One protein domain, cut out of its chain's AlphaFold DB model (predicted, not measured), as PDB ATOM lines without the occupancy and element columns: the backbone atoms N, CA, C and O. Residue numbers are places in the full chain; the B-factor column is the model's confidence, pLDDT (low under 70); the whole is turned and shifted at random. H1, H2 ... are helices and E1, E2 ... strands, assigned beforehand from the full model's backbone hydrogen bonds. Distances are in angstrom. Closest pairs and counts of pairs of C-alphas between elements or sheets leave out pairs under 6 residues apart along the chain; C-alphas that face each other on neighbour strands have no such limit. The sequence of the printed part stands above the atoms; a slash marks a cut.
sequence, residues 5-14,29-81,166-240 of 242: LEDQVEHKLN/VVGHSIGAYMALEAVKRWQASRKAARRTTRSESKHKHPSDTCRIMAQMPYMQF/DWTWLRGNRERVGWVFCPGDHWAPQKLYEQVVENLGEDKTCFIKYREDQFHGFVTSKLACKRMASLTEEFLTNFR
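What this domain is: This is residues 5 to 14, 29 to 81 and 166 to 240 of the 242 residues of the protein "Hypothetical protein" of Chloropicon primus (UniProt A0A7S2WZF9). A small parallel sheet of four short strands has two helices over one face, H2 over E1 and H5 over E3 and E4, both running along the strands and apart from each other, while H6 only grazes the sheet with residues 228 to 236. H1 and H3 pack on H2, H4 packs on H5, and the far end of long H2 sticks out with the loop after it, residues 52 to 64. The printed part has 138 residues, with named elements in the order H1 E1 H2 H3 E2 H4 E3 H5 E4 H6 and a sheet order of E1 E2 E3 E4. The class is mixed, helices and strands, and the whole is compact, with a radius of gyration of the C-alphas of 15.8 A and spans of 50 by 34 by 30 A.

How they stand to each other: The sheet joins E1, residues 29 to 32, E2, 71 to 75, E3, 177 to 181, and E4, 208 to 210; E1 and E4 are edge strands. Within hydrogen-bond range are N 31 and O 73 at 2.9 A, N 178 and O 72 at 2.8 A, and N 181 and O 209 at 2.8 A. H2, residues 34 to 57, runs along the strands, over E1, at a height over the sheet of 11.5 A; its closest C-alphas to E2 are Ala 36 and Ala 74, 4.8 A. H5, residues 190 to 200, is on the same face at 10.2 A, over E3 and only just over E4, on which 3 of its C-alphas fall. Sheet, H2 and H5 make two layers, helices on one face of a sheet. H6, residues 222 to 237, only grazes the sheet; C-alphas Gly 178 and Phe 235 are its closest to E3, 6.7 A. H1, residues 5 to 14, touches H2 at a steep tilt of 49 degrees, closest at C-alphas Leu 13 and Ala 42, 4.7 A. H3, residues 66 to 69, touches H2 at C-alphas Ser 67 and Gln 47, 5.3 A. H4, residues 167 to 173, touches H5 at C-alphas Arg 171 and Leu 200, 5.8 A. Two strand-helix-strand units, parallel neighbours with helices between, E1, H2 H3, E2 and E3, H5, E4, have right-handed crossovers. Every O i to N i+4 pair is within hydrogen-bond range in H1, H2, H4, H5 and H6; H3 is too short for one.

Where its parts are: H1 begins at C-alpha 5, (14.700, -19.540, -32.722). H2 is 34.9 A long, H6 22.5 A, H5 15.3 A, H1 14.4 A, E3 13.3 A and E2 13.0 A. H6 ends at C-alpha 237, (-2.165, 6.124, -25.193).

The domain as a whole: C-alphas Arg 58 and Ser 221 are the farthest apart, 50.9 A. Residues 15 to 28 and 82 to 165 are not printed, with C-alpha gaps of 13.9 A and 14.6 A. The link E4 to H6 is long. The mean pLDDT of the printed part is 89.7; residues 58 to 62 and 239 to 240 are under 70.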
ATOM      1  N   LEU A   5      14.986 -20.827 -33.357       90.38
ATOM      2  CA  LEU A   5      14.700 -19.540 -32.722       90.38
ATOM      3  C   LEU A   5      15.539 -18.394 -33.311       90.38
ATOM      4  O   LEU A   5      15.038 -17.286 -33.478       90.38
ATOM      5  N   GLU A   6      16.797 -18.663 -33.656       91.81
ATOM      6  CA  GLU A   6      17.678 -17.688 -34.299       91.81
ATOM      7  C   GLU A   6      17.195 -17.372 -35.720       91.81
ATOM      8  O   GLU A   6      17.036 -16.203 -36.059       91.81
ATOM      9  N   ASP A   7      16.849 -18.401 -36.503       93.31
ATOM     10  CA  ASP A   7      16.272 -18.240 -37.845       93.31
ATOM     11  C   ASP A   7      14.967 -17.414 -37.788       93.31
ATOM     12  O   ASP A   7      14.695 -16.589 -38.660       93.31
ATOM     13  N   GLN A   8      14.154 -17.599 -36.739       94.75
ATOM     14  CA  GLN A   8      12.928 -16.828 -36.528       94.75
ATOM     15  C   GLN A   8      13.187 -15.355 -36.202       94.75
ATOM     16  O   GLN A   8      12.393 -14.513 -36.635       94.75
ATOM     17  N   VAL A   9      14.239 -15.045 -35.438       96.38
ATOM     18  CA  VAL A   9      14.668 -13.666 -35.150       96.38
ATOM     19  C   VAL A   9      15.193 -13.006 -36.421       96.38
ATOM     20  O   VAL A   9      14.763 -11.902 -36.744       96.38
ATOM     21  N   GLU A  10      16.056 -13.700 -37.165       96.75
ATOM     22  CA  GLU A  10      16.621 -13.239 -38.438       96.75
ATOM     23  C   GLU A  10      15.509 -12.898 -39.442       96.75
ATOM     24  O   GLU A  10      15.480 -11.816 -40.020       96.75
ATOM     25  N   HIS A  11      14.521 -13.784 -39.589       96.44
ATOM     26  CA  HIS A  11      13.391 -13.563 -40.488       96.44
ATOM     27  C   HIS A  11      12.592 -12.295 -40.140       96.44
ATOM     28  O   HIS A  11      12.229 -11.524 -41.027       96.44
ATOM     29  N   LYS A  12      12.345 -12.040 -38.848       96.88
ATOM     30  CA  LYS A  12      11.618 -10.844 -38.381       96.88
ATOM     31  C   LYS A  12      12.459  -9.579 -38.527       96.88
ATOM     32  O   LYS A  12      11.926  -8.538 -38.893       96.88
ATOM     33  N   LEU A  13      13.765  -9.672 -38.283       97.00
ATOM     34  CA  LEU A  13      14.709  -8.589 -38.547       97.00
ATOM     35  C   LEU A  13      14.683  -8.186 -40.025       97.00
ATOM     36  O   LEU A  13      14.557  -7.000 -40.319       97.00
ATOM     37  N   ASN A  14      14.748  -9.160 -40.935       96.88
ATOM     38  CA  ASN A  14      14.695  -8.911 -42.375       96.88
ATOM     39  C   ASN A  14      13.374  -8.245 -42.769       96.88
ATOM     40  O   ASN A  14      13.388  -7.240 -43.470       96.88
ATOM     41  N   VAL A  29       5.638  -3.170 -32.439       96.38
ATOM     42  CA  VAL A  29       5.913  -4.606 -32.523       96.38
ATOM     43  C   VAL A  29       5.339  -5.284 -31.284       96.38
ATOM     44  O   VAL A  29       5.733  -4.986 -30.159       96.38
ATOM     45  N   VAL A  30       4.413  -6.217 -31.475       96.62
ATOM     46  CA  VAL A  30       3.821  -6.989 -30.377       96.62
ATOM     47  C   VAL A  30       4.371  -8.405 -30.415       96.62
ATOM     48  O   VAL A  30       4.364  -9.050 -31.463       96.62
ATOM     49  N   GLY A  31       4.848  -8.891 -29.275       96.88
ATOM     50  CA  GLY A  31       5.319 -10.258 -29.124       96.88
ATOM     51  C   GLY A  31       4.657 -10.932 -27.931       96.88
ATOM     52  O   GLY A  31       4.596 -10.356 -26.849       96.88
ATOM     53  N   HIS A  32       4.182 -12.155 -28.140       96.44
ATOM     54  CA  HIS A  32       3.550 -12.997 -27.126       96.44
ATOM     55  C   HIS A  32       4.463 -14.175 -26.776       96.44
ATOM     56  O   HIS A  32       4.977 -14.814 -27.696       96.44
ATOM     57  N   SER A  33       4.627 -14.520 -25.494       95.25
ATOM     58  CA  SER A  33       5.446 -15.671 -25.068       95.25
ATOM     59  C   SER A  33       6.862 -15.594 -25.651       95.25
ATOM     60  O   SER A  33       7.508 -14.548 -25.548       95.25
ATOM     61  N   ILE A  34       7.351 -16.647 -26.309       95.25
ATOM     62  CA  ILE A  34       8.632 -16.638 -27.029       95.25
ATOM     63  C   ILE A  34       8.707 -15.552 -28.116       95.25
ATOM     64  O   ILE A  34       9.775 -15.012 -28.414       95.25
ATOM     65  N   GLY A  35       7.564 -15.172 -28.691       96.31
ATOM     66  CA  GLY A  35       7.463 -14.081 -29.651       96.31
ATOM     67  C   GLY A  35       7.884 -12.733 -29.064       96.31
ATOM     68  O   GLY A  35       8.381 -11.891 -29.807       96.31
ATOM     69  N   ALA A  36       7.764 -12.530 -27.746       96.81
ATOM     70  CA  ALA A  36       8.275 -11.335 -27.074       96.81
ATOM     71  C   ALA A  36       9.805 -11.262 -27.139       96.81
ATOM     72  O   ALA A  36      10.358 -10.229 -27.518       96.81
ATOM     73  N   TYR A  37      10.488 -12.377 -26.863       96.69
ATOM     74  CA  TYR A  37      11.935 -12.480 -27.045       96.69
ATOM     75  C   TYR A  37      12.325 -12.224 -28.505       96.69
ATOM     76  O   TYR A  37      13.231 -11.433 -28.771       96.69
ATOM     77  N   MET A  38      11.608 -12.834 -29.459       97.44
ATOM     78  CA  MET A  38      11.891 -12.638 -30.885       97.44
ATOM     79  C   MET A  38      11.751 -11.170 -31.304       97.44
ATOM     80  O   MET A  38      12.611 -10.652 -32.013       97.44
ATOM     81  N   ALA A  39      10.688 -10.500 -30.854       97.69
ATOM     82  CA  ALA A  39      10.434  -9.088 -31.117       97.69
ATOM     83  C   ALA A  39      11.542  -8.188 -30.549       97.69
ATOM     84  O   ALA A  39      12.089  -7.351 -31.269       97.69
ATOM     85  N   LEU A  40      11.906  -8.389 -29.278       97.25
ATOM     86  CA  LEU A  40      12.946  -7.607 -28.605       97.25
ATOM     87  C   LEU A  40      14.310  -7.782 -29.282       97.25
ATOM     88  O   LEU A  40      14.986  -6.793 -29.570       97.25
ATOM     89  N   GLU A  41      14.705  -9.017 -29.598       97.44
ATOM     90  CA  GLU A  41      15.965  -9.292 -30.291       97.44
ATOM     91  C   GLU A  41      15.986  -8.730 -31.716       97.44
ATOM     92  O   GLU A  41      16.984  -8.121 -32.110       97.44
ATOM     93  N   ALA A  42      14.897  -8.874 -32.478       97.69
ATOM     94  CA  ALA A  42      14.813  -8.342 -33.834       97.69
ATOM     95  C   ALA A  42      14.948  -6.811 -33.842       97.69
ATOM     96  O   ALA A  42      15.778  -6.271 -34.575       97.69
ATOM     97  N   VAL A  43      14.216  -6.098 -32.978       97.00
ATOM     98  CA  VAL A  43      14.308  -4.630 -32.901       97.00
ATOM     99  C   VAL A  43      15.678  -4.179 -32.386       97.00
ATOM    100  O   VAL A  43      16.262  -3.245 -32.942       97.00
ATOM    101  N   LYS A  44      16.248  -4.860 -31.381       97.06
ATOM    102  CA  LYS A  44      17.605  -4.575 -30.886       97.06
ATOM    103  C   LYS A  44      18.645  -4.675 -32.003       97.06
ATOM    104  O   LYS A  44      19.458  -3.764 -32.177       97.06
ATOM    105  N   ARG A  45      18.614  -5.758 -32.785       96.81
ATOM    106  CA  ARG A  45      19.533  -5.961 -33.916       96.81
ATOM    107  C   ARG A  45      19.291  -4.949 -35.027       96.81
ATOM    108  O   ARG A  45      20.251  -4.410 -35.567       96.81
ATOM    109  N   TRP A  46      18.036  -4.609 -35.308       95.25
ATOM    110  CA  TRP A  46      17.689  -3.591 -36.296       95.25
ATOM    111  C   TRP A  46      18.281  -2.220 -35.947       95.25
ATOM    112  O   TRP A  46      18.922  -1.585 -36.789       95.25
ATOM    113  N   GLN A  47      18.161  -1.803 -34.682       93.31
ATOM    114  CA  GLN A  47      18.807  -0.592 -34.168       93.31
ATOM    115  C   GLN A  47      20.337  -0.661 -34.288       93.31
ATOM    116  O   GLN A  47      20.973   0.319 -34.683       93.31
ATOM    117  N   ALA A  48      20.946  -1.802 -33.952       93.75
ATOM    118  CA  ALA A  48      22.396  -1.983 -34.019       93.75
ATOM    119  C   ALA A  48      22.930  -1.883 -35.459       93.75
ATOM    120  O   ALA A  48      23.866  -1.118 -35.706       93.75
ATOM    121  N   SER A  49      22.298  -2.569 -36.419       91.06
ATOM    122  CA  SER A  49      22.658  -2.503 -37.842       91.06
ATOM    123  C   SER A  49      22.569  -1.075 -38.384       91.06
ATOM    124  O   SER A  49      23.454  -0.624 -39.112       91.06
ATOM    125  N   ARG A  50      21.551  -0.310 -37.967       85.94
ATOM    126  CA  ARG A  50      21.402   1.105 -38.343       85.94
ATOM    127  C   ARG A  50      22.482   1.993 -37.734       85.94
ATOM    128  O   ARG A  50      23.049   2.830 -38.438       85.94
ATOM    129  N   LYS A  51      22.813   1.807 -36.453       86.75
ATOM    130  CA  LYS A  51      23.921   2.529 -35.801       86.75
ATOM    131  C   LYS A  51      25.254   2.251 -36.500       86.75
ATOM    132  O   LYS A  51      26.024   3.187 -36.710       86.75
ATOM    133  N   ALA A  52      25.509   1.007 -36.904       87.25
ATOM    134  CA  ALA A  52      26.702   0.645 -37.668       87.25
ATOM    135  C   ALA A  52      26.735   1.336 -39.046       87.25
ATOM    136  O   ALA A  52      27.741   1.956 -39.385       87.25
ATOM    137  N   ALA A  53      25.626   1.325 -39.791       84.88
ATOM    138  CA  ALA A  53      25.526   1.976 -41.102       84.88
ATOM    139  C   ALA A  53      25.666   3.513 -41.043       84.88
ATOM    140  O   ALA A  53      26.264   4.124 -41.928       84.88
ATOM    141  N   ARG A  54      25.163   4.171 -39.988       81.69
ATOM    142  CA  ARG A  54      25.360   5.622 -39.787       81.69
ATOM    143  C   ARG A  54      26.830   5.979 -39.548       81.69
ATOM    144  O   ARG A  54      27.304   6.991 -40.060       81.69
ATOM    145  N   ARG A  55      27.566   5.139 -38.807       81.75
ATOM    146  CA  ARG A  55      29.005   5.345 -38.553       81.75
ATOM    147  C   ARG A  55      29.841   5.283 -39.833       81.75
ATOM    148  O   ARG A  55      30.861   5.958 -39.898       81.75
ATOM    149  N   THR A  56      29.424   4.501 -40.829       81.00
ATOM    150  CA  THR A  56      30.151   4.370 -42.101       81.00
ATOM    151  C   THR A  56      29.785   5.452 -43.116       81.00
ATOM    152  O   THR A  56      30.639   5.849 -43.900       81.00
ATOM    153  N   THR A  57      28.547   5.958 -43.102       73.06
ATOM    154  CA  THR A  57      28.027   6.838 -44.167       73.06
ATOM    155  C   THR A  57      28.087   8.338 -43.867       73.06
ATOM    156  O   THR A  57      27.797   9.128 -44.760       73.06
ATOM    157  N   ARG A  58      28.485   8.761 -42.654       64.31
ATOM    158  CA  ARG A  58      28.643  10.182 -42.245       64.31
ATOM    159  C   ARG A  58      27.436  11.078 -42.603       64.31
ATOM    160  O   ARG A  58      27.575  12.290 -42.733       64.31
ATOM    161  N   SER A  59      26.261  10.471 -42.769       59.88
ATOM    162  CA  SER A  59      25.025  11.120 -43.192       59.88
ATOM    163  C   SER A  59      24.132  11.339 -41.976       59.88
ATOM    164  O   SER A  59      23.649  10.390 -41.349       59.88
ATOM    165  N   GLU A  60      23.932  12.605 -41.631       57.59
ATOM    166  CA  GLU A  60      23.022  13.039 -40.577       57.59
ATOM    167  C   GLU A  60      21.630  13.270 -41.177       57.59
ATOM    168  O   GLU A  60      21.279  14.372 -41.594       57.59
ATOM    169  N   SER A  61      20.813  12.216 -41.243       65.06
ATOM    170  CA  SER A  61      19.375  12.414 -41.451       65.06
ATOM    171  C   SER A  61      18.778  13.068 -40.204       65.06
ATOM    172  O   SER A  61      18.941  12.556 -39.095       65.06
ATOM    173  N   LYS A  62      18.062  14.184 -40.393       64.94
ATOM    174  CA  LYS A  62      17.347  14.894 -39.318       64.94
ATOM    175  C   LYS A  62      16.152  14.105 -38.770       64.94
ATOM    176  O   LYS A  62      15.703  14.390 -37.661       64.94
ATOM    177  N   HIS A  63      15.635  13.124 -39.511       70.88
ATOM    178  CA  HIS A  63      14.484  12.333 -39.081       70.88
ATOM    179  C   HIS A  63      14.918  11.121 -38.250       70.88
ATOM    180  O   HIS A  63      15.835  10.378 -38.621       70.88
ATOM    181  N   LYS A  64      14.242  10.907 -37.111       78.56
ATOM    182  CA  LYS A  64      14.425   9.694 -36.305       78.56
ATOM    183  C   LYS A  64      14.000   8.487 -37.145       78.56
ATOM    184  O   LYS A  64      12.951   8.503 -37.776       78.56
ATOM    185  N   HIS A  65      14.837   7.456 -37.165       85.81
ATOM    186  CA  HIS A  65      14.559   6.245 -37.931       85.81
ATOM    187  C   HIS A  65      13.504   5.396 -37.199       85.81
ATOM    188  O   HIS A  65      13.558   5.363 -35.966       85.81
ATOM    189  N   PRO A  66      12.618   4.655 -37.895       87.19
ATOM    190  CA  PRO A  66      11.622   3.786 -37.260       87.19
ATOM    191  C   PRO A  66      12.182   2.855 -36.190       87.19
ATOM    192  O   PRO A  66      11.580   2.700 -35.139       87.19
ATOM    193  N   SER A  67      13.380   2.296 -36.376       87.12
ATOM    194  CA  SER A  67      14.029   1.463 -35.348       87.12
ATOM    195  C   SER A  67      14.266   2.192 -34.017       87.12
ATOM    196  O   SER A  67      14.305   1.558 -32.965       87.12
ATOM    197  N   ASP A  68      14.474   3.511 -34.057       87.25
ATOM    198  CA  ASP A  68      14.760   4.343 -32.886       87.25
ATOM    199  C   ASP A  68      13.463   4.761 -32.166       87.25
ATOM    200  O   ASP A  68      13.473   4.977 -30.953       87.25
ATOM    201  N   THR A  69      12.346   4.839 -32.897       88.25
ATOM    202  CA  THR A  69      11.028   5.275 -32.401       88.25
ATOM    203  C   THR A  69      10.024   4.137 -32.211       88.25
ATOM    204  O   THR A  69       8.995   4.345 -31.572       88.25
ATOM    205  N   CYS A  70      10.324   2.942 -32.728       92.12
ATOM    206  CA  CYS A  70       9.500   1.744 -32.621       92.12
ATOM    207  C   CYS A  70       9.211   1.415 -31.159       92.12
ATOM    208  O   CYS A  70      10.113   1.399 -30.315       92.12
ATOM    209  N   ARG A  71       7.951   1.082 -30.889       92.44
ATOM    210  CA  ARG A  71       7.509   0.570 -29.593       92.44
ATOM    211  C   ARG A  71       7.406  -0.939 -29.624       92.44
ATOM    212  O   ARG A  71       7.196  -1.531 -30.682       92.44
ATOM    213  N   ILE A  72       7.546  -1.554 -28.459       95.56
ATOM    214  CA  ILE A  72       7.477  -3.002 -28.315       95.56
ATOM    215  C   ILE A  72       6.533  -3.326 -27.168       95.56
ATOM    216  O   ILE A  72       6.677  -2.764 -26.089       95.56
ATOM    217  N   MET A  73       5.593  -4.240 -27.382       95.62
ATOM    218  CA  MET A  73       4.758  -4.778 -26.312       95.62
ATOM    219  C   MET A  73       5.061  -6.262 -26.119       95.62
ATOM    220  O   MET A  73       4.796  -7.083 -26.997       95.62
ATOM    221  N   ALA A  74       5.623  -6.586 -24.961       96.75
ATOM    222  CA  ALA A  74       5.981  -7.923 -24.528       96.75
ATOM    223  C   ALA A  74       4.841  -8.507 -23.676       96.75
ATOM    224  O   ALA A  74       4.689  -8.184 -22.498       96.75
ATOM    225  N   GLN A  75       4.009  -9.340 -24.295       96.31
ATOM    226  CA  GLN A  75       2.851  -9.978 -23.675       96.31
ATOM    227  C   GLN A  75       3.233 -11.370 -23.172       96.31
ATOM    228  O   GLN A  75       3.625 -12.227 -23.960       96.31
ATOM    229  N   MET A  76       3.120 -11.587 -21.863       95.88
ATOM    230  CA  MET A  76       3.441 -12.840 -21.183       95.88
ATOM    231  C   MET A  76       4.800 -13.371 -21.648       95.88
ATOM    232  O   MET A  76       4.885 -14.470 -22.194       95.88
ATOM    233  N   PRO A  77       5.866 -12.564 -21.532       96.00
ATOM    234  CA  PRO A  77       7.096 -12.799 -22.265       96.00
ATOM    235  C   PRO A  77       7.871 -13.998 -21.728       96.00
ATOM    236  O   PRO A  77       8.129 -14.094 -20.530       96.00
ATOM    237  N   TYR A  78       8.348 -14.850 -22.634       94.88
ATOM    238  CA  TYR A  78       9.315 -15.890 -22.302       94.88
ATOM    239  C   TYR A  78      10.708 -15.467 -22.774       94.88
ATOM    240  O   TYR A  78      10.997 -15.470 -23.970       94.88
ATOM    241  N   MET A  79      11.550 -15.047 -21.825       94.38
ATOM    242  CA  MET A  79      12.861 -14.429 -22.099       94.38
ATOM    243  C   MET A  79      14.050 -15.279 -21.651       94.38
ATOM    244  O   MET A  79      15.144 -15.148 -22.198       94.38
ATOM    245  N   GLN A  80      13.848 -16.127 -20.646       92.81
ATOM    246  CA  GLN A  80      14.889 -16.931 -20.020       92.81
ATOM    247  C   GLN A  80      14.258 -18.188 -19.421       92.81
ATOM    248  O   GLN A  80      13.156 -18.130 -18.874       92.81
ATOM    249  N   PHE A  81      14.972 -19.312 -19.497       91.56
ATOM    250  CA  PHE A  81      14.573 -20.532 -18.798       91.56
ATOM    251  C   PHE A  81      14.796 -20.391 -17.289       91.56
ATOM    252  O   PHE A  81      15.902 -20.071 -16.847       91.56
ATOM    253  N   ASP A 166      19.671  -8.742 -21.693       95.81
ATOM    254  CA  ASP A 166      20.421  -7.509 -21.935       95.81
ATOM    255  C   ASP A 166      19.737  -6.311 -21.257       95.81
ATOM    256  O   ASP A 166      19.043  -5.500 -21.879       95.81
ATOM    257  N   TRP A 167      19.925  -6.209 -19.942       96.06
ATOM    258  CA  TRP A 167      19.359  -5.130 -19.134       96.06
ATOM    259  C   TRP A 167      19.887  -3.750 -19.525       96.06
ATOM    260  O   TRP A 167      19.199  -2.751 -19.333       96.06
ATOM    261  N   THR A 168      21.094  -3.671 -20.088       96.50
ATOM    262  CA  THR A 168      21.676  -2.407 -20.552       96.50
ATOM    263  C   THR A 168      20.885  -1.855 -21.727       96.50
ATOM    264  O   THR A 168      20.488  -0.687 -21.702       96.50
ATOM    265  N   TRP A 169      20.591  -2.693 -22.724       95.94
ATOM    266  CA  TRP A 169      19.726  -2.287 -23.823       95.94
ATOM    267  C   TRP A 169      18.312  -1.968 -23.330       95.94
ATOM    268  O   TRP A 169      17.781  -0.913 -23.677       95.94
ATOM    269  N   LEU A 170      17.722  -2.808 -22.471       95.88
ATOM    270  CA  LEU A 170      16.370  -2.576 -21.953       95.88
ATOM    271  C   LEU A 170      16.253  -1.265 -21.169       95.88
ATOM    272  O   LEU A 170      15.323  -0.506 -21.420       95.88
ATOM    273  N   ARG A 171      17.217  -0.928 -20.305       94.88
ATOM    274  CA  ARG A 171      17.231   0.364 -19.594       94.88
ATOM    275  C   ARG A 171      17.236   1.553 -20.552       94.88
ATOM    276  O   ARG A 171      16.499   2.507 -20.332       94.88
ATOM    277  N   GLY A 172      18.000   1.481 -21.645       93.00
ATOM    278  CA  GLY A 172      18.014   2.517 -22.686       93.00
ATOM    279  C   GLY A 172      16.739   2.582 -23.544       93.00
ATOM    280  O   GLY A 172      16.550   3.540 -24.295       93.00
ATOM    281  N   ASN A 173      15.866   1.574 -23.460       92.38
ATOM    282  CA  ASN A 173      14.617   1.471 -24.220       92.38
ATOM    283  C   ASN A 173      13.370   1.384 -23.313       92.38
ATOM    284  O   ASN A 173      12.279   1.173 -23.833       92.38
ATOM    285  N   ARG A 174      13.495   1.567 -21.990       90.94
ATOM    286  CA  ARG A 174      12.426   1.310 -21.000       90.94
ATOM    287  C   ARG A 174      11.148   2.122 -21.222       90.94
ATOM    288  O   ARG A 174      10.059   1.669 -20.914       90.94
ATOM    289  N   GLU A 175      11.262   3.302 -21.819       88.50
ATOM    290  CA  GLU A 175      10.100   4.130 -22.159       88.50
ATOM    291  C   GLU A 175       9.319   3.566 -23.354       88.50
ATOM    292  O   GLU A 175       8.166   3.907 -23.549       88.50
ATOM    293  N   ARG A 176       9.919   2.684 -24.156       90.06
ATOM    294  CA  ARG A 176       9.377   2.202 -25.438       90.06
ATOM    295  C   ARG A 176       8.938   0.741 -25.389       90.06
ATOM    296  O   ARG A 176       8.317   0.266 -26.339       90.06
ATOM    297  N   VAL A 177       9.301   0.026 -24.324       94.00
ATOM    298  CA  VAL A 177       8.981  -1.388 -24.122       94.00
ATOM    299  C   VAL A 177       7.933  -1.503 -23.024       94.00
ATOM    300  O   VAL A 177       8.215  -1.208 -21.866       94.00
ATOM    301  N   GLY A 178       6.736  -1.944 -23.400       94.56
ATOM    302  CA  GLY A 178       5.659  -2.276 -22.481       94.56
ATOM    303  C   GLY A 178       5.649  -3.762 -22.142       94.56
ATOM    304  O   GLY A 178       5.915  -4.602 -23.004       94.56
ATOM    305  N   TRP A 179       5.306  -4.089 -20.901       95.81
ATOM    306  CA  TRP A 179       5.306  -5.454 -20.382       95.81
ATOM    307  C   TRP A 179       3.946  -5.820 -19.805       95.81
ATOM    308  O   TRP A 179       3.363  -5.059 -19.032       95.81
ATOM    309  N   VAL A 180       3.455  -7.010 -20.140       95.75
ATOM    310  CA  VAL A 180       2.247  -7.570 -19.528       95.75
ATOM    311  C   VAL A 180       2.546  -8.961 -18.994       95.75
ATOM    312  O   VAL A 180       3.035  -9.819 -19.722       95.75
ATOM    313  N   PHE A 181       2.210  -9.181 -17.731       95.44
ATOM    314  CA  PHE A 181       2.363 -10.431 -16.997       95.44
ATOM    315  C   PHE A 181       1.019 -10.864 -16.409       95.44
ATOM    316  O   PHE A 181       0.092 -10.059 -16.275       95.44
ATOM    317  N   CYS A 182       0.915 -12.135 -16.027       93.44
ATOM    318  CA  CYS A 182      -0.248 -12.669 -15.330       93.44
ATOM    319  C   CYS A 182       0.157 -13.710 -14.267       93.44
ATOM    320  O   CYS A 182       1.233 -14.309 -14.369       93.44
ATOM    321  N   PRO A 183      -0.674 -13.928 -13.229       89.50
ATOM    322  CA  PRO A 183      -0.365 -14.881 -12.178       89.50
ATOM    323  C   PRO A 183      -0.277 -16.318 -12.668       89.50
ATOM    324  O   PRO A 183      -1.052 -16.772 -13.507       89.50
ATOM    325  N   GLY A 184       0.654 -17.064 -12.073       85.81
ATOM    326  CA  GLY A 184       0.803 -18.497 -12.319       85.81
ATOM    327  C   GLY A 184       1.295 -18.862 -13.722       85.81
ATOM    328  O   GLY A 184       1.352 -20.055 -14.037       85.81
ATOM    329  N   ASP A 185       1.669 -17.874 -14.539       90.12
ATOM    330  CA  ASP A 185       2.263 -18.085 -15.849       90.12
ATOM    331  C   ASP A 185       3.635 -18.747 -15.704       90.12
ATOM    332  O   ASP A 185       4.562 -18.213 -15.100       90.12
ATOM    333  N   HIS A 186       3.760 -19.958 -16.237       85.75
ATOM    334  CA  HIS A 186       5.010 -20.697 -16.167       85.75
ATOM    335  C   HIS A 186       5.966 -20.363 -17.311       85.75
ATOM    336  O   HIS A 186       7.119 -20.765 -17.236       85.75
ATOM    337  N   TRP A 187       5.510 -19.708 -18.378       87.56
ATOM    338  CA  TRP A 187       6.350 -19.234 -19.476       87.56
ATOM    339  C   TRP A 187       6.874 -17.830 -19.189       87.56
ATOM    340  O   TRP A 187       8.025 -17.548 -19.483       87.56
ATOM    341  N   ALA A 188       6.082 -16.980 -18.542       88.62
ATOM    342  CA  ALA A 188       6.522 -15.695 -18.010       88.62
ATOM    343  C   ALA A 188       6.537 -15.744 -16.475       88.62
ATOM    344  O   ALA A 188       5.656 -15.165 -15.837       88.62
ATOM    345  N   PRO A 189       7.493 -16.474 -15.866       86.06
ATOM    346  CA  PRO A 189       7.487 -16.710 -14.429       86.06
ATOM    347  C   PRO A 189       7.528 -15.392 -13.659       86.06
ATOM    348  O   PRO A 189       8.166 -14.431 -14.087       86.06
ATOM    349  N   GLN A 190       6.909 -15.375 -12.479       89.69
ATOM    350  CA  GLN A 190       6.888 -14.203 -11.599       89.69
ATOM    351  C   GLN A 190       8.294 -13.637 -11.333       89.69
ATOM    352  O   GLN A 190       8.471 -12.425 -11.301       89.69
ATOM    353  N   LYS A 191       9.309 -14.503 -11.265       91.19
ATOM    354  CA  LYS A 191      10.716 -14.105 -11.172       91.19
ATOM    355  C   LYS A 191      11.152 -13.139 -12.284       91.19
ATOM    356  O   LYS A 191      11.882 -12.195 -12.015       91.19
ATOM    357  N   LEU A 192      10.708 -13.346 -13.527       92.88
ATOM    358  CA  LEU A 192      11.013 -12.435 -14.635       92.88
ATOM    359  C   LEU A 192      10.332 -11.075 -14.438       92.88
ATOM    360  O   LEU A 192      10.944 -10.046 -14.711       92.88
ATOM    361  N   TYR A 193       9.088 -11.061 -13.952       93.88
ATOM    362  CA  TYR A 193       8.399  -9.819 -13.596       93.88
ATOM    363  C   TYR A 193       9.170  -9.043 -12.519       93.88
ATOM    364  O   TYR A 193       9.459  -7.864 -12.707       93.88
ATOM    365  N   GLU A 194       9.580  -9.719 -11.444       93.56
ATOM    366  CA  GLU A 194      10.377  -9.131 -10.360       93.56
ATOM    367  C   GLU A 194      11.698  -8.553 -10.886       93.56
ATOM    368  O   GLU A 194      12.026  -7.404 -10.597       93.56
ATOM    369  N   GLN A 195      12.406  -9.292 -11.747       94.19
ATOM    370  CA  GLN A 195      13.634  -8.816 -12.390       94.19
ATOM    371  C   GLN A 195      13.404  -7.583 -13.272       94.19
ATOM    372  O   GLN A 195      14.243  -6.681 -13.291       94.19
ATOM    373  N   VAL A 196      12.292  -7.534 -14.013       94.81
ATOM    374  CA  VAL A 196      11.922  -6.375 -14.839       94.81
ATOM    375  C   VAL A 196      11.668  -5.152 -13.958       94.81
ATOM    376  O   VAL A 196      12.217  -4.087 -14.243       94.81
ATOM    377  N   VAL A 197      10.908  -5.304 -12.871       94.56
ATOM    378  CA  VAL A 197      10.645  -4.223 -11.911       94.56
ATOM    379  C   VAL A 197      11.941  -3.739 -11.260       94.56
ATOM    380  O   VAL A 197      12.205  -2.537 -11.253       94.56
ATOM    381  N   GLU A 198      12.791  -4.655 -10.795       95.00
ATOM    382  CA  GLU A 198      14.073  -4.340 -10.158       95.00
ATOM    383  C   GLU A 198      15.028  -3.591 -11.104       95.00
ATOM    384  O   GLU A 198      15.651  -2.600 -10.722       95.00
ATOM    385  N   ASN A 199      15.139  -4.034 -12.363       94.81
ATOM    386  CA  ASN A 199      16.125  -3.489 -13.301       94.81
ATOM    387  C   ASN A 199      15.660  -2.232 -14.039       94.81
ATOM    388  O   ASN A 199      16.506  -1.422 -14.440       94.81
ATOM    389  N   LEU A 200      14.357  -2.099 -14.298       93.75
ATOM    390  CA  LEU A 200      13.811  -1.011 -15.116       93.75
ATOM    391  C   LEU A 200      13.108   0.061 -14.276       93.75
ATOM    392  O   LEU A 200      13.120   1.224 -14.686       93.75
ATOM    393  N   GLY A 201      12.603  -0.300 -13.091       88.38
ATOM    394  CA  GLY A 201      11.771   0.537 -12.227       88.38
ATOM    395  C   GLY A 201      10.327   0.575 -12.722       88.38
ATOM    396  O   GLY A 201      10.078   0.961 -13.865       88.38
ATOM    397  N   GLU A 202       9.378   0.180 -11.873       84.19
ATOM    398  CA  GLU A 202       7.945   0.186 -12.206       84.19
ATOM    399  C   GLU A 202       7.433   1.599 -12.511       84.19
ATOM    400  O   GLU A 202       6.742   1.808 -13.500       84.19
ATOM    401  N   ASP A 203       7.876   2.580 -11.729       80.00
ATOM    402  CA  ASP A 203       7.590   4.008 -11.882       80.00
ATOM    403  C   ASP A 203       8.306   4.658 -13.081       80.00
ATOM    404  O   ASP A 203       7.880   5.694 -13.586       80.00
ATOM    405  N   LYS A 204       9.410   4.055 -13.537       74.56
ATOM    406  CA  LYS A 204      10.268   4.579 -14.619       74.56
ATOM    407  C   LYS A 204       9.977   3.952 -15.977       74.56
ATOM    408  O   LYS A 204      10.488   4.426 -16.994       74.56
ATOM    409  N   THR A 205       9.220   2.862 -15.999       78.88
ATOM    410  CA  THR A 205       8.810   2.169 -17.217       78.88
ATOM    411  C   THR A 205       7.391   2.601 -17.539       78.88
ATOM    412  O   THR A 205       6.501   2.480 -16.709       78.88
ATOM    413  N   CYS A 206       7.162   3.078 -18.760       70.31
ATOM    414  CA  CYS A 206       5.865   3.635 -19.160       70.31
ATOM    415  C   CYS A 206       4.683   2.662 -18.985       70.31
ATOM    416  O   CYS A 206       3.532   3.086 -18.896       70.31
ATOM    417  N   PHE A 207       4.954   1.351 -19.008       84.56
ATOM    418  CA  PHE A 207       3.920   0.334 -19.043       84.56
ATOM    419  C   PHE A 207       4.432  -1.013 -18.534       84.56
ATOM    420  O   PHE A 207       5.084  -1.769 -19.255       84.56
ATOM    421  N   ILE A 208       4.103  -1.332 -17.287       89.81
ATOM    422  CA  ILE A 208       4.204  -2.680 -16.729       89.81
ATOM    423  C   ILE A 208       2.846  -2.998 -16.112       89.81
ATOM    424  O   ILE A 208       2.306  -2.209 -15.339       89.81
ATOM    425  N   LYS A 209       2.259  -4.137 -16.481       90.25
ATOM    426  CA  LYS A 209       0.987  -4.601 -15.916       90.25
ATOM    427  C   LYS A 209       1.110  -6.050 -15.481       90.25
ATOM    428  O   LYS A 209       1.509  -6.900 -16.271       90.25
ATOM    429  N   TYR A 210       0.683  -6.333 -14.257       88.25
ATOM    430  CA  TYR A 210       0.488  -7.685 -13.748       88.25
ATOM    431  C   TYR A 210      -1.010  -7.903 -13.527       88.25
ATOM    432  O   TYR A 210      -1.622  -7.231 -12.699       88.25
ATOM    433  N   ARG A 211      -1.642  -8.761 -14.333       84.81
ATOM    434  CA  ARG A 211      -3.109  -8.843 -14.429       84.81
ATOM    435  C   ARG A 211      -3.633 -10.199 -13.989       84.81
ATOM    436  O   ARG A 211      -3.413 -11.195 -14.669       84.81
ATOM    437  N   GLU A 212      -4.378 -10.216 -12.885       85.25
ATOM    438  CA  GLU A 212      -5.020 -11.426 -12.350       85.25
ATOM    439  C   GLU A 212      -6.134 -11.978 -13.241       85.25
ATOM    440  O   GLU A 212      -6.449 -13.162 -13.206       85.25
ATOM    441  N   ASP A 213      -6.715 -11.113 -14.066       82.69
ATOM    442  CA  ASP A 213      -7.810 -11.426 -14.975       82.69
ATOM    443  C   ASP A 213      -7.333 -11.883 -16.367       82.69
ATOM    444  O   ASP A 213      -8.145 -11.977 -17.297       82.69
ATOM    445  N   GLN A 214      -6.028 -12.145 -16.501       89.88
ATOM    446  CA  GLN A 214      -5.349 -12.639 -17.696       89.88
ATOM    447  C   GLN A 214      -4.679 -13.988 -17.435       89.88
ATOM    448  O   GLN A 214      -4.414 -14.373 -16.301       89.88
ATOM    449  N   PHE A 215      -4.377 -14.703 -18.514       92.00
ATOM    450  CA  PHE A 215      -3.676 -15.985 -18.485       92.00
ATOM    451  C   PHE A 215      -2.831 -16.130 -19.753       92.00
ATOM    452  O   PHE A 215      -3.071 -15.430 -20.736       92.00
ATOM    453  N   HIS A 216      -1.844 -17.033 -19.737       92.62
ATOM    454  CA  HIS A 216      -0.874 -17.157 -20.829       92.62
ATOM    455  C   HIS A 216      -1.548 -17.325 -22.194       92.62
ATOM    456  O   HIS A 216      -1.297 -16.566 -23.115       92.62
ATOM    457  N   GLY A 217      -2.475 -18.276 -22.315       90.75
ATOM    458  CA  GLY A 217      -3.189 -18.557 -23.557       90.75
ATOM    459  C   GLY A 217      -4.358 -17.620 -23.864       90.75
ATOM    460  O   GLY A 217      -5.334 -18.110 -24.415       90.75
ATOM    461  N   PHE A 218      -4.314 -16.321 -23.524       92.75
ATOM    462  CA  PHE A 218      -5.477 -15.410 -23.606       92.75
ATOM    463  C   PHE A 218      -6.231 -15.435 -24.949       92.75
ATOM    464  O   PHE A 218      -7.424 -15.142 -24.997       92.75
ATOM    465  N   VAL A 219      -5.555 -15.816 -26.038       90.94
ATOM    466  CA  VAL A 219      -6.122 -15.976 -27.386       90.94
ATOM    467  C   VAL A 219      -7.243 -17.019 -27.481       90.94
ATOM    468  O   VAL A 219      -7.969 -17.054 -28.474       90.94
ATOM    469  N   THR A 220      -7.411 -17.863 -26.463       90.56
ATOM    470  CA  THR A 220      -8.464 -18.883 -26.391       90.56
ATOM    471  C   THR A 220      -9.774 -18.387 -25.770       90.56
ATOM    472  O   THR A 220     -10.730 -19.158 -25.661       90.56
ATOM    473  N   SER A 221      -9.842 -17.106 -25.384       90.81
ATOM    474  CA  SER A 221     -11.038 -16.461 -24.845       90.81
ATOM    475  C   SER A 221     -11.275 -15.100 -25.490       90.81
ATOM    476  O   SER A 221     -10.419 -14.219 -25.452       90.81
ATOM    477  N   LYS A 222     -12.486 -14.861 -26.000       91.00
ATOM    478  CA  LYS A 222     -12.906 -13.567 -26.559       91.00
ATOM    479  C   LYS A 222     -12.802 -12.452 -25.527       91.00
ATOM    480  O   LYS A 222     -12.410 -11.339 -25.873       91.00
ATOM    481  N   LEU A 223     -13.150 -12.730 -24.269       91.06
ATOM    482  CA  LEU A 223     -13.047 -11.745 -23.193       91.06
ATOM    483  C   LEU A 223     -11.584 -11.390 -22.911       91.06
ATOM    484  O   LEU A 223     -11.253 -10.207 -22.823       91.06
ATOM    485  N   ALA A 224     -10.708 -12.390 -22.810       92.56
ATOM    486  CA  ALA A 224      -9.294 -12.155 -22.546       92.56
ATOM    487  C   ALA A 224      -8.595 -11.465 -23.731       92.56
ATOM    488  O   ALA A 224      -7.865 -10.500 -23.510       92.56
ATOM    489  N   CYS A 225      -8.925 -11.837 -24.977       93.44
ATOM    490  CA  CYS A 225      -8.526 -11.117 -26.193       93.44
ATOM    491  C   CYS A 225      -8.910  -9.637 -26.148       93.44
ATOM    492  O   CYS A 225      -8.061  -8.777 -26.370       93.44
ATOM    493  N   LYS A 226     -10.178  -9.324 -25.840       94.12
ATOM    494  CA  LYS A 226     -10.650  -7.934 -25.743       94.12
ATOM    495  C   LYS A 226      -9.881  -7.160 -24.682       94.12
ATOM    496  O   LYS A 226      -9.438  -6.051 -24.942       94.12
ATOM    497  N   ARG A 227      -9.674  -7.762 -23.511       93.25
ATOM    498  CA  ARG A 227      -8.890  -7.148 -22.436       93.25
ATOM    499  C   ARG A 227      -7.433  -6.922 -22.845       93.25
ATOM    500  O   ARG A 227      -6.892  -5.869 -22.535       93.25
ATOM    501  N   MET A 228      -6.805  -7.865 -23.552       94.62
ATOM    502  CA  MET A 228      -5.437  -7.682 -24.046       94.62
ATOM    503  C   MET A 228      -5.361  -6.552 -25.073       94.62
ATOM    504  O   MET A 228      -4.459  -5.727 -24.997       94.62
ATOM    505  N   ALA A 229      -6.340  -6.463 -25.977       94.31
ATOM    506  CA  ALA A 229      -6.438  -5.358 -26.924       94.31
ATOM    507  C   ALA A 229      -6.578  -4.004 -26.205       94.31
ATOM    508  O   ALA A 229      -5.863  -3.067 -26.548       94.31
ATOM    509  N   SER A 230      -7.408  -3.919 -25.158       93.50
ATOM    510  CA  SER A 230      -7.519  -2.711 -24.327       93.50
ATOM    511  C   SER A 230      -6.206  -2.356 -23.621       93.50
ATOM    512  O   SER A 230      -5.855  -1.186 -23.552       93.50
ATOM    513  N   LEU A 231      -5.440  -3.343 -23.139       92.69
ATOM    514  CA  LEU A 231      -4.108  -3.095 -22.571       92.69
ATOM    515  C   LEU A 231      -3.125  -2.589 -23.634       92.69
ATOM    516  O   LEU A 231      -2.311  -1.713 -23.357       92.69
ATOM    517  N   THR A 232      -3.193  -3.121 -24.856       92.69
ATOM    518  CA  THR A 232      -2.387  -2.623 -25.978       92.69
ATOM    519  C   THR A 232      -2.747  -1.179 -26.329       92.69
ATOM    520  O   THR A 232      -1.856  -0.373 -26.583       92.69
ATOM    521  N   GLU A 233      -4.029  -0.827 -26.301       92.25
ATOM    522  CA  GLU A 233      -4.500   0.544 -26.516       92.25
ATOM    523  C   GLU A 233      -4.068   1.499 -25.389       92.25
ATOM    524  O   GLU A 233      -3.597   2.606 -25.666       92.25
ATOM    525  N   GLU A 234      -4.143   1.060 -24.129       91.44
ATOM    526  CA  GLU A 234      -3.650   1.813 -22.969       91.44
ATOM    527  C   GLU A 234      -2.145   2.097 -23.109       91.44
ATOM    528  O   GLU A 234      -1.709   3.238 -22.962       91.44
ATOM    529  N   PHE A 235      -1.352   1.089 -23.492       90.62
ATOM    530  CA  PHE A 235       0.079   1.248 -23.765       90.62
ATOM    531  C   PHE A 235       0.358   2.279 -24.864       90.62
ATOM    532  O   PHE A 235       1.295   3.075 -24.770       90.62
ATOM    533  N   LEU A 236      -0.457   2.287 -25.920       87.38
ATOM    534  CA  LEU A 236      -0.313   3.258 -27.000       87.38
ATOM    535  C   LEU A 236      -0.637   4.687 -26.543       87.38
ATOM    536  O   LEU A 236       0.059   5.619 -26.968       87.38
ATOM    537  N   THR A 237      -1.647   4.838 -25.683       84.00
ATOM    538  CA  THR A 237      -2.165   6.124 -25.193       84.00
ATOM    539  C   THR A 237      -1.275   6.752 -24.123       84.00
ATOM    540  O   THR A 237      -0.930   7.921 -24.271       84.00
ATOM    541  N   ASN A 238      -0.790   5.984 -23.138       72.81
ATOM    542  CA  ASN A 238       0.078   6.483 -22.051       72.81
ATOM    543  C   ASN A 238       1.397   7.110 -22.540       72.81
ATOM    544  O   ASN A 238       2.089   7.804 -21.801       72.81
ATOM    545  N   PHE A 239       1.770   6.875 -23.795       63.97
ATOM    546  CA  PHE A 239       2.948   7.487 -24.404       63.97
ATOM    547  C   PHE A 239       2.625   8.794 -25.149       63.97
ATOM    548  O   PHE A 239       3.533   9.545 -25.461       63.97
ATOM    549  N   ARG A 240       1.362   9.078 -25.501       55.69
ATOM    550  CA  ARG A 240       0.996  10.361 -26.136       55.69
ATOM    551  C   ARG A 240       0.997  11.527 -25.141       55.69
ATOM    552  O   ARG A 240       1.009  12.672 -25.577       55.69
TER     553      ARG A 240